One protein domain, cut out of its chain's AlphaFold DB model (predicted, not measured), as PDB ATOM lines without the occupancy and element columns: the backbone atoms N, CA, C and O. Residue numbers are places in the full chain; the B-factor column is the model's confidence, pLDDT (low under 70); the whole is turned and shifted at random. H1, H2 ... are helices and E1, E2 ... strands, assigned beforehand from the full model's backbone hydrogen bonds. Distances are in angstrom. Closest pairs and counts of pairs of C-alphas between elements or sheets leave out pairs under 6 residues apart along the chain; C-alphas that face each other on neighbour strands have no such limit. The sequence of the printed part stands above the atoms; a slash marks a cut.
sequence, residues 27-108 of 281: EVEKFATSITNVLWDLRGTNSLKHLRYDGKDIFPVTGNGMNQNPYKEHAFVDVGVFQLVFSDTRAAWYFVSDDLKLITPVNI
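This is residues 27 to 108 of the 281 residues of an uncharacterized protein of Verrucomicrobia bacterium 12-59-8 (UniProt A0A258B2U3). A twisted four-stranded sheet, E4 to E7, has a smaller three-stranded sheet, E1 to E3, over one face, with the strands of the two sheets crossed. The two make a loose, incompletely closed barrel, with H1 at one end, over E4 and E5. The printed part has 82 residues, with one named helix and seven named strands in the order H1 E1 E2 E3 E4 E5 E6 E7. The sheets run E4 E5 E6 E7 and E1 E2 E3, all antiparallel, and the class is mostly strand. The whole is compact and rounded, with a radius of gyration of the C-alphas of 11.8 A and spans of 31 by 30 by 23 A.

The larger sheet is a meander, each strand the antiparallel neighbour of the one before: E4, residues 73 to 78, E5, residues 81 to 87, E6, residues 90 to 96, and E7, residues 103 to 108. E4 and E5 are a hairpin at 154 degrees, with N 83 and O 75 2.8 A apart. E5 and E6 are a hairpin at 162 degrees, with N 92 and O 84 2.8 A apart. E6 and E7 are a hairpin at 159 degrees, with N 106 and O 93 2.8 A apart. The smaller sheet is also a meander: E1, residues 39 to 43, E2, residues 50 to 53, and E3, residues 58 to 61. N 40 and O 51 are 2.8 A apart between E1 and E2, and N 59 and O 52 are 2.8 A apart between E2 and E3. Between the sheets, the closest C-alphas of E1 and E7 are those of Trp 40 and Ile 103, 7.4 A apart. Those of E3 and E4 are Ile 58 and His 74, 7.3 A apart. H1, residues 27 to 34, is on the larger sheet at a height over the sheet of 9.1 A, slantwise to the strands, at 55 degrees to E4 on the local plane. The closest C-alphas of H1 and E4 are those of Val 28 and Asp 78, 5.8 A apart. In H1 every O i to N i+4 pair is within hydrogen-bond range.

E6 is 19.8 A from first to last C-alpha, E5 19.0 A, E4 15.9 A and E7 15.8 A. E1 is 13.1 A long. H1 begins at C-alpha 27, (228.834, 167.653, 152.012), and E7 ends at C-alpha 108, (211.150, 151.863, 159.437).

The C-alphas of Glu 27 and Asn 64 are the two farthest apart, at 32.9 A. The link from E3 to E4, 11 residues, is long. The printed part has no cut, its mean pLDDT is 91.5, and no printed residue is under 70.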
ATOM      1  N   GLU A  27     229.097 168.770 152.911       86.81
ATOM      2  CA  GLU A  27     228.834 167.653 152.012       86.81
ATOM      3  C   GLU A  27     227.361 167.220 152.008       86.81
ATOM      4  O   GLU A  27     226.818 166.915 150.943       86.81
ATOM      5  N   VAL A  28     226.685 167.270 153.160       89.12
ATOM      6  CA  VAL A  28     225.253 166.961 153.289       89.12
ATOM      7  C   VAL A  28     224.423 168.065 152.639       89.12
ATOM      8  O   VAL A  28     223.490 167.776 151.889       89.12
ATOM      9  N   GLU A  29     224.802 169.329 152.830       89.44
ATOM     10  CA  GLU A  29     224.166 170.471 152.158       89.44
ATOM     11  C   GLU A  29     224.363 170.427 150.639       89.44
ATOM     12  O   GLU A  29     223.430 170.664 149.863       89.44
ATOM     13  N   LYS A  30     225.567 170.062 150.186       92.00
ATOM     14  CA  LYS A  30     225.859 169.846 148.768       92.00
ATOM     15  C   LYS A  30     224.996 168.726 148.190       92.00
ATOM     16  O   LYS A  30     224.471 168.877 147.085       92.00
ATOM     17  N   PHE A  31     224.824 167.625 148.922       93.31
ATOM     18  CA  PHE A  31     223.918 166.552 148.524       93.31
ATOM     19  C   PHE A  31     222.469 167.047 148.428       93.31
ATOM     20  O   PHE A  31     221.850 166.868 147.377       93.31
ATOM     21  N   ALA A  32     221.953 167.722 149.459       92.31
ATOM     22  CA  ALA A  32     220.604 168.286 149.457       92.31
ATOM     23  C   ALA A  32     220.381 169.189 148.233       92.31
ATOM     24  O   ALA A  32     219.425 169.012 147.476       92.31
ATOM     25  N   THR A  33     221.341 170.073 147.960       93.75
ATOM     26  CA  THR A  33     221.329 170.951 146.785       93.75
ATOM     27  C   THR A  33     221.276 170.147 145.483       93.75
ATOM     28  O   THR A  33     220.482 170.467 144.598       93.75
ATOM     29  N   SER A  34     222.063 169.075 145.370       94.44
ATOM     30  CA  SER A  34     222.159 168.261 144.149       94.44
ATOM     31  C   SER A  34     220.867 167.529 143.771       94.44
ATOM     32  O   SER A  34     220.641 167.280 142.589       94.44
ATOM     33  N   ILE A  35     220.001 167.222 144.746       94.06
ATOM     34  CA  ILE A  35     218.715 166.554 144.495       94.06
ATOM     35  C   ILE A  35     217.548 167.532 144.302       94.06
ATOM     36  O   ILE A  35     216.397 167.108 144.160       94.06
ATOM     37  N   THR A  36     217.826 168.836 144.288       94.75
ATOM     38  CA  THR A  36     216.811 169.872 144.096       94.75
ATOM     39  C   THR A  36     216.123 169.700 142.743       94.75
ATOM     40  O   THR A  36     216.763 169.607 141.699       94.75
ATOM     41  N   ASN A  37     214.794 169.675 142.766       91.44
ATOM     42  CA  ASN A  37     213.898 169.464 141.632       91.44
ATOM     43  C   ASN A  37     214.050 168.125 140.896       91.44
ATOM     44  O   ASN A  37     213.430 167.943 139.845       91.44
ATOM     45  N   VAL A  38     214.779 167.157 141.457       93.94
ATOM     46  CA  VAL A  38     214.738 165.782 140.957       93.94
ATOM     47  C   VAL A  38     213.373 165.185 141.297       93.94
ATOM     48  O   VAL A  38     212.985 165.107 142.465       93.94
ATOM     49  N   LEU A  39     212.631 164.782 140.263       95.38
ATOM     50  CA  LEU A  39     211.395 164.024 140.417       95.38
ATOM     51  C   LEU A  39     211.732 162.536 140.475       95.38
ATOM     52  O   LEU A  39     212.284 161.971 139.529       95.38
ATOM     53  N   TRP A  40     211.397 161.919 141.600       95.75
ATOM     54  CA  TRP A  40     211.581 160.501 141.842       95.75
ATOM     55  C   TRP A  40     210.287 159.748 141.608       95.75
ATOM     56  O   TRP A  40     209.277 160.023 142.247       95.75
ATOM     57  N   ASP A  41     210.354 158.745 140.749       95.31
ATOM     58  CA  ASP A  41     209.314 157.769 140.490       95.31
ATOM     59  C   ASP A  41     209.505 156.563 141.413       95.31
ATOM     60  O   ASP A  41     210.442 155.780 141.245       95.31
ATOM     61  N   LEU A  42     208.609 156.386 142.382       95.56
ATOM     62  CA  LEU A  42     208.676 155.285 143.341       95.56
ATOM     63  C   LEU A  42     208.000 154.024 142.785       95.56
ATOM     64  O   LEU A  42     207.064 154.082 141.978       95.56
ATOM     65  N   ARG A  43     208.491 152.858 143.205       95.25
ATOM     66  CA  ARG A  43     208.047 151.537 142.743       95.25
ATOM     67  C   ARG A  43     207.766 150.633 143.935       95.25
ATOM     68  O   ARG A  43     208.558 150.564 144.872       95.25
ATOM     69  N   GLY A  44     206.635 149.931 143.887       92.56
ATOM     70  CA  GLY A  44     206.206 149.026 144.957       92.56
ATOM     71  C   GLY A  44     205.462 149.685 146.115       92.56
ATOM     72  O   GLY A  44     205.006 148.984 147.013       92.56
ATOM     73  N   THR A  45     205.295 151.006 146.092       91.62
ATOM     74  CA  THR A  45     204.504 151.762 147.069       91.62
ATOM     75  C   THR A  45     203.006 151.698 146.752       91.62
ATOM     76  O   THR A  45     202.600 151.569 145.591       91.62
ATOM     77  N   ASN A  46     202.161 151.836 147.782       83.44
ATOM     78  CA  ASN A  46     200.705 151.785 147.613       83.44
ATOM     79  C   ASN A  46     200.143 153.070 146.995       83.44
ATOM     80  O   ASN A  46     199.488 153.012 145.960       83.44
ATOM     81  N   SER A  47     200.389 154.216 147.638       82.94
ATOM     82  CA  SER A  47     199.786 155.512 147.289       82.94
ATOM     83  C   SER A  47     200.808 156.562 146.852       82.94
ATOM     84  O   SER A  47     200.544 157.322 145.926       82.94
ATOM     85  N   LEU A  48     201.985 156.597 147.479       89.75
ATOM     86  CA  LEU A  48     203.036 157.554 147.139       89.75
ATOM     87  C   LEU A  48     203.780 157.109 145.879       89.75
ATOM     88  O   LEU A  48     204.669 156.265 145.961       89.75
ATOM     89  N   LYS A  49     203.430 157.661 144.718       92.25
ATOM     90  CA  LYS A  49     204.065 157.289 143.442       92.25
ATOM     91  C   LYS A  49     205.211 158.197 143.027       92.25
ATOM     92  O   LYS A  49     206.121 157.714 142.359       92.25
ATOM     93  N   HIS A  50     205.206 159.457 143.456       95.31
ATOM     94  CA  HIS A  50     206.248 160.406 143.089       95.31
ATOM     95  C   HIS A  50     206.659 161.286 144.270       95.31
ATOM     96  O   HIS A  50     205.827 161.620 145.117       95.31
ATOM     97  N   LEU A  51     207.935 161.668 144.308       95.62
ATOM     98  CA  LEU A  51     208.527 162.499 145.354       95.62
ATOM     99  C   LEU A  51     209.438 163.562 144.732       95.62
ATOM    100  O   LEU A  51     210.175 163.264 143.794       95.62
ATOM    101  N   ARG A  52     209.425 164.784 145.268       95.75
ATOM    102  CA  ARG A  52     210.318 165.868 144.839       95.75
ATOM    103  C   ARG A  52     210.784 166.700 146.027       95.75
ATOM    104  O   ARG A  52     209.970 167.055 146.869       95.75
ATOM    105  N   TYR A  53     212.063 167.056 146.053       94.38
ATOM    106  CA  TYR A  53     212.603 168.094 146.932       94.38
ATOM    107  C   TYR A  53     212.744 169.391 146.137       94.38
ATOM    108  O   TYR A  53     213.312 169.357 145.049       94.38
ATOM    109  N   ASP A  54     212.225 170.519 146.619       93.06
ATOM    110  CA  ASP A  54     212.288 171.800 145.888       93.06
ATOM    111  C   ASP A  54     213.464 172.704 146.302       93.06
ATOM    112  O   ASP A  54     213.586 173.822 145.802       93.06
ATOM    113  N   GLY A  55     214.343 172.217 147.184       90.19
ATOM    114  CA  GLY A  55     215.416 173.003 147.799       90.19
ATOM    115  C   GLY A  55     215.082 173.474 149.216       90.19
ATOM    116  O   GLY A  55     215.955 173.980 149.917       90.19
ATOM    117  N   LYS A  56     213.840 173.278 149.668       91.06
ATOM    118  CA  LYS A  56     213.399 173.601 151.024       91.06
ATOM    119  C   LYS A  56     212.595 172.462 151.639       91.06
ATOM    120  O   LYS A  56     212.967 171.944 152.692       91.06
ATOM    121  N   ASP A  57     211.548 172.037 150.949       93.50
ATOM    122  CA  ASP A  57     210.569 171.076 151.434       93.50
ATOM    123  C   ASP A  57     210.511 169.848 150.514       93.50
ATOM    124  O   ASP A  57     210.846 169.897 149.325       93.50
ATOM    125  N   ILE A  58     210.092 168.710 151.076       94.00
ATOM    126  CA  ILE A  58     209.880 167.474 150.318       94.00
ATOM    127  C   ILE A  58     208.383 167.274 150.092       94.00
ATOM    128  O   ILE A  58     207.585 167.284 151.027       94.00
ATOM    129  N   PHE A  59     208.013 167.043 148.837       94.50
ATOM    130  CA  PHE A  59     206.637 166.964 148.373       94.50
ATOM    131  C   PHE A  59     206.324 165.587 147.797       94.50
ATOM    132  O   PHE A  59     207.056 165.109 146.923       94.50
ATOM    133  N   PRO A  60     205.198 164.976 148.187       94.38
ATOM    134  CA  PRO A  60     204.554 164.002 147.329       94.38
ATOM    135  C   PRO A  60     204.024 164.711 146.074       94.38
ATOM    136  O   PRO A  60     203.500 165.829 146.138       94.38
ATOM    137  N   VAL A  61     204.167 164.054 144.926       94.38
ATOM    138  CA  VAL A  61     203.750 164.592 143.626       94.38
ATOM    139  C   VAL A  61     202.682 163.681 143.020       94.38
ATOM    140  O   VAL A  61     202.775 162.453 143.061       94.38
ATOM    141  N   THR A  62     201.617 164.279 142.496       89.94
ATOM    142  CA  THR A  62     200.529 163.557 141.825       89.94
ATOM    143  C   THR A  62     200.966 163.042 140.451       89.94
ATOM    144  O   THR A  62     201.942 163.512 139.874       89.94
ATOM    145  N   GLY A  63     200.196 162.118 139.864       82.50
ATOM    146  CA  GLY A  63     200.496 161.576 138.529       82.50
ATOM    147  C   GLY A  63     200.475 162.609 137.390       82.50
ATOM    148  O   GLY A  63     201.057 162.366 136.341       82.50
ATOM    149  N   ASN A  64     199.843 163.773 137.586       83.75
ATOM    150  CA  ASN A  64     199.895 164.906 136.654       83.75
ATOM    151  C   ASN A  64     200.979 165.947 137.008       83.75
ATOM    152  O   ASN A  64     200.965 167.045 136.460       83.75
ATOM    153  N   GLY A  65     201.900 165.624 137.924       83.56
ATOM    154  CA  GLY A  65     203.066 166.454 138.240       83.56
ATOM    155  C   GLY A  65     202.820 167.600 139.226       83.56
ATOM    156  O   GLY A  65     203.683 168.465 139.362       83.56
ATOM    157  N   MET A  66     201.678 167.639 139.920       90.25
ATOM    158  CA  MET A  66     201.389 168.684 140.910       90.25
ATOM    159  C   MET A  66     201.923 168.288 142.292       90.25
ATOM    160  O   MET A  66     201.673 167.179 142.767       90.25
ATOM    161  N   ASN A  67     202.624 169.207 142.962       92.56
ATOM    162  CA  ASN A  67     202.974 169.042 144.374       92.56
ATOM    163  C   ASN A  67     201.697 169.008 145.221       92.56
ATOM    164  O   ASN A  67     200.802 169.830 145.020       92.56
ATOM    165  N   GLN A  68     201.635 168.097 146.190       92.94
ATOM    166  CA  GLN A  68     200.634 168.168 147.258       92.94
ATOM    167  C   GLN A  68     201.218 168.896 148.478       92.94
ATOM    168  O   GLN A  68     202.184 169.642 148.351       92.94
ATOM    169  N   ASN A  69     200.636 168.707 149.665       91.81
ATOM    170  CA  ASN A  69     201.185 169.288 150.889       91.81
ATOM    171  C   ASN A  69     202.575 168.700 151.189       91.81
ATOM    172  O   ASN A  69     202.730 167.477 151.089       91.81
ATOM    173  N   PRO A  70     203.562 169.531 151.570       92.31
ATOM    174  CA  PRO A  70     204.885 169.041 151.929       92.31
ATOM    175  C   PRO A  70     204.829 168.174 153.186       92.31
ATOM    176  O   PRO A  70     203.930 168.309 154.028       92.31
ATOM    177  N   TYR A  71     205.815 167.294 153.329       88.44
ATOM    178  CA  TYR A  71     206.046 166.598 154.587       88.44
ATOM    179  C   TYR A  71     206.473 167.603 155.656       88.44
ATOM    180  O   TYR A  71     207.296 168.475 155.403       88.44
ATOM    181  N   LYS A  72     205.876 167.493 156.848       81.00
ATOM    182  CA  LYS A  72     206.151 168.414 157.960       81.00
ATOM    183  C   LYS A  72     207.544 168.221 158.548       81.00
ATOM    184  O   LYS A  72     208.130 169.178 159.035       81.00
ATOM    185  N   GLU A  73     208.022 166.982 158.542       86.94
ATOM    186  CA  GLU A  73     209.273 166.593 159.170       86.94
ATOM    187  C   GLU A  73     210.112 165.782 158.185       86.94
ATOM    188  O   GLU A  73     209.762 164.662 157.793       86.94
ATOM    189  N   HIS A  74     211.236 166.370 157.795       89.00
ATOM    190  CA  HIS A  74     212.270 165.745 156.990       89.00
ATOM    191  C   HIS A  74     213.650 166.190 157.460       89.00
ATOM    192  O   HIS A  74     213.814 167.285 157.993       89.00
ATOM    193  N   ALA A  75     214.646 165.337 157.244       89.12
ATOM    194  CA  ALA A  75     216.033 165.629 157.581       89.12
ATOM    195  C   ALA A  75     216.980 165.013 156.552       89.12
ATOM    196  O   ALA A  75     216.785 163.878 156.120       89.12
ATOM    197  N   PHE A  76     218.030 165.742 156.188       91.06
ATOM    198  CA  PHE A  76     219.178 165.171 155.492       91.06
ATOM    199  C   PHE A  76     220.122 164.602 156.543       91.06
ATOM    200  O   PHE A  76     220.713 165.354 157.311       91.06
ATOM    201  N   VAL A  77     220.191 163.274 156.618       89.50
ATOM    202  CA  VAL A  77     220.886 162.577 157.711       89.50
ATOM    203  C   VAL A  77     222.339 162.259 157.363       89.50
ATOM    204  O   VAL A  77     223.160 162.133 158.260       89.50
ATOM    205  N   ASP A  78     222.658 162.130 156.072       91.75
ATOM    206  CA  ASP A  78     224.000 161.825 155.567       91.75
ATOM    207  C   ASP A  78     224.067 162.091 154.049       91.75
ATOM    208  O   ASP A  78     223.042 162.287 153.384       91.75
ATOM    209  N   VAL A  79     225.259 162.062 153.455       91.19
ATOM    210  CA  VAL A  79     225.422 162.180 151.998       91.19
ATOM    211  C   VAL A  79     224.746 161.010 151.293       91.19
ATOM    212  O   VAL A  79     225.106 159.846 151.490       91.19
ATOM    213  N   GLY A  80     223.771 161.317 150.437       93.56
ATOM    214  CA  GLY A  80     222.971 160.310 149.744       93.56
ATOM    215  C   GLY A  80     221.788 159.787 150.558       93.56
ATOM    216  O   GLY A  80     221.121 158.865 150.093       93.56
ATOM    217  N   VAL A  81     221.507 160.325 151.752       95.25
ATOM    218  CA  VAL A  81     220.436 159.816 152.616       95.25
ATOM    219  C   VAL A  81     219.613 160.948 153.219       95.25
ATOM    220  O   VAL A  81     220.133 161.871 153.844       95.25
ATOM    221  N   PHE A  82     218.294 160.850 153.082       94.12
ATOM    222  CA  PHE A  82     217.363 161.707 153.807       94.12
ATOM    223  C   PHE A  82     216.239 160.886 154.433       94.12
ATOM    224  O   PHE A  82     215.912 159.785 153.986       94.12
ATOM    225  N   GLN A  83     215.647 161.430 155.482       93.00
ATOM    226  CA  GLN A  83     214.565 160.835 156.243       93.00
ATOM    227  C   GLN A  83     213.298 161.674 156.089       93.00
ATOM    228  O   GLN A  83     213.361 162.901 156.092       93.00
ATOM    229  N   LEU A  84     212.153 160.998 156.011       92.19
ATOM    230  CA  LEU A  84     210.827 161.580 156.203       92.19
ATOM    231  C   LEU A  84     210.194 160.962 157.447       92.19
ATOM    232  O   LEU A  84     210.154 159.735 157.565       92.19
ATOM    233  N   VAL A  85     209.676 161.783 158.355       87.12
ATOM    234  CA  VAL A  85     208.942 161.316 159.537       87.12
ATOM    235  C   VAL A  85     207.448 161.496 159.279       87.12
ATOM    236  O   VAL A  85     206.977 162.587 158.964       87.12
ATOM    237  N   PHE A  86     206.692 160.398 159.353       82.94
ATOM    238  CA  PHE A  86     205.247 160.406 159.106       82.94
ATOM    239  C   PHE A  86     204.442 160.465 160.406       82.94
ATOM    240  O   PHE A  86     203.332 160.999 160.419       82.94
ATOM    241  N   SER A  87     204.977 159.877 161.478       81.38
ATOM    242  CA  SER A  87     204.440 159.908 162.838       81.38
ATOM    243  C   SER A  87     205.519 159.510 163.849       81.38
ATOM    244  O   SER A  87     206.560 158.976 163.467       81.38
ATOM    245  N   ASP A  88     205.214 159.632 165.142       74.31
ATOM    246  CA  ASP A  88     206.081 159.228 166.266       74.31
ATOM    247  C   ASP A  88     206.560 157.763 166.214       74.31
ATOM    248  O   ASP A  88     207.499 157.368 166.905       74.31
ATOM    249  N   THR A  89     205.899 156.928 165.409       77.50
ATOM    250  CA  THR A  89     206.161 155.485 165.289       77.50
ATOM    251  C   THR A  89     206.491 155.044 163.869       77.50
ATOM    252  O   THR A  89     206.691 153.853 163.638       77.50
ATOM    253  N   ARG A  90     206.524 155.964 162.894       82.50
ATOM    254  CA  ARG A  90     206.789 155.628 161.490       82.50
ATOM    255  C   ARG A  90     207.602 156.706 160.798       82.50
ATOM    256  O   ARG A  90     207.162 157.849 160.668       82.50
ATOM    257  N   ALA A  91     208.721 156.287 160.230       91.12
ATOM    258  CA  ALA A  91     209.522 157.097 159.327       91.12
ATOM    259  C   ALA A  91     209.902 156.286 158.084       91.12
ATOM    260  O   ALA A  91     209.743 155.063 158.038       91.12
ATOM    261  N   ALA A  92     210.423 156.971 157.076       93.44
ATOM    262  CA  ALA A  92     211.105 156.346 155.958       93.44
ATOM    263  C   ALA A  92     212.475 156.972 155.743       93.44
ATOM    264  O   ALA A  92     212.628 158.189 155.805       93.44
ATOM    265  N   TRP A  93     213.458 156.126 155.459       96.25
ATOM    266  CA  TRP A  93     214.783 156.531 155.008       96.25
ATOM    267  C   TRP A  93     214.882 156.325 153.503       96.25
ATOM    268  O   TRP A  93     214.462 155.295 152.976       96.25
ATOM    269  N   TYR A  94     215.433 157.305 152.807       96.81
ATOM    270  CA  TYR A  94     215.574 157.317 151.361       96.81
ATOM    271  C   TYR A  94     217.054 157.318 151.012       96.81
ATOM    272  O   TYR A  94     217.752 158.301 151.246       96.81
ATOM    273  N   PHE A  95     217.520 156.209 150.441       97.31
ATOM    274  CA  PHE A  95     218.908 156.035 150.024       97.31
ATOM    275  C   PHE A  95     219.035 156.332 148.529       97.31
ATOM    276  O   PHE A  95     218.510 155.587 147.701       97.31
ATOM    277  N   VAL A  96     219.720 157.416 148.186       96.44
ATOM    278  CA  VAL A  96     219.918 157.913 146.821       96.44
ATOM    279  C   VAL A  96     221.272 157.431 146.285       96.44
ATOM    280  O   VAL A  96     222.259 157.379 147.018       96.44
ATOM    281  N   SER A  97     221.329 157.025 145.015       93.81
ATOM    282  CA  SER A  97     222.595 156.678 144.354       93.81
ATOM    283  C   SER A  97     223.442 157.916 144.056       93.81
ATOM    284  O   SER A  97     222.909 158.996 143.843       93.81
ATOM    285  N   ASP A  98     224.762 157.755 143.970       90.25
ATOM    286  CA  ASP A  98     225.703 158.859 143.712       90.25
ATOM    287  C   ASP A  98     225.424 159.620 142.410       90.25
ATOM    288  O   ASP A  98     225.661 160.820 142.321       90.25
ATOM    289  N   ASP A  99     224.927 158.918 141.390       91.50
ATOM    290  CA  ASP A  99     224.556 159.501 140.100       91.50
ATOM    291  C   ASP A  99     223.144 160.108 140.094       91.50
ATOM    292  O   ASP A  99     222.684 160.581 139.055       91.50
ATOM    293  N   LEU A 100     222.459 160.074 141.243       93.00
ATOM    294  CA  LEU A 100     221.110 160.585 141.471       93.00
ATOM    295  C   LEU A 100     220.057 159.974 140.535       93.00
ATOM    296  O   LEU A 100     218.999 160.561 140.319       93.00
ATOM    297  N   LYS A 101     220.321 158.791 139.967       93.88
ATOM    298  CA  LYS A 101     219.371 158.108 139.076       93.88
ATOM    299  C   LYS A 101     218.460 157.135 139.794       93.88
ATOM    300  O   LYS A 101     217.402 156.816 139.250       93.88
ATOM    301  N   LEU A 102     218.856 156.648 140.967       95.88
ATOM    302  CA  LEU A 102     218.155 155.611 141.719       95.88
ATOM    303  C   LEU A 102     217.892 156.057 143.157       95.88
ATOM    304  O   LEU A 102     218.704 156.745 143.772       95.88
ATOM    305  N   ILE A 103     216.764 155.606 143.701       96.69
ATOM    306  CA  ILE A 103     216.378 155.834 145.092       96.69
ATOM    307  C   ILE A 103     215.821 154.541 145.687       96.69
ATOM    308  O   ILE A 103     215.096 153.793 145.033       96.69
ATOM    309  N   THR A 104     216.170 154.247 146.935       97.88
ATOM    310  CA  THR A 104     215.673 153.087 147.684       97.88
ATOM    311  C   THR A 104     214.983 153.585 148.950       97.88
ATOM    312  O   THR A 104     215.662 153.846 149.943       97.88
ATOM    313  N   PRO A 105     213.653 153.777 148.926       96.94
ATOM    314  CA  PRO A 105     212.884 154.093 150.120       96.94
ATOM    315  C   PRO A 105     212.756 152.876 151.038       96.94
ATOM    316  O   PRO A 105     212.497 151.762 150.579       96.94
ATOM    317  N   VAL A 106     212.875 153.102 152.340       96.94
ATOM    318  CA  VAL A 106     212.793 152.067 153.370       96.94
ATOM    319  C   VAL A 106     211.909 152.565 154.496       96.94
ATOM    320  O   VAL A 106     212.276 153.510 155.189       96.94
ATOM    321  N   ASN A 107     210.757 151.927 154.692       95.31
ATOM    322  CA  ASN A 107     209.917 152.209 155.852       95.31
ATOM    323  C   ASN A 107     210.520 151.544 157.084       95.31
ATOM    324  O   ASN A 107     210.897 150.369 157.037       95.31
ATOM    325  N   ILE A 108     210.560 152.293 158.178       93.38
ATOM    326  CA  ILE A 108     211.150 151.863 159.437       93.38
ATOM    327  C   ILE A 108     210.185 152.104 160.596       93.38
ATOM    328  O   ILE A 108     209.468 153.112 160.628       93.38
TER     329      ILE A 108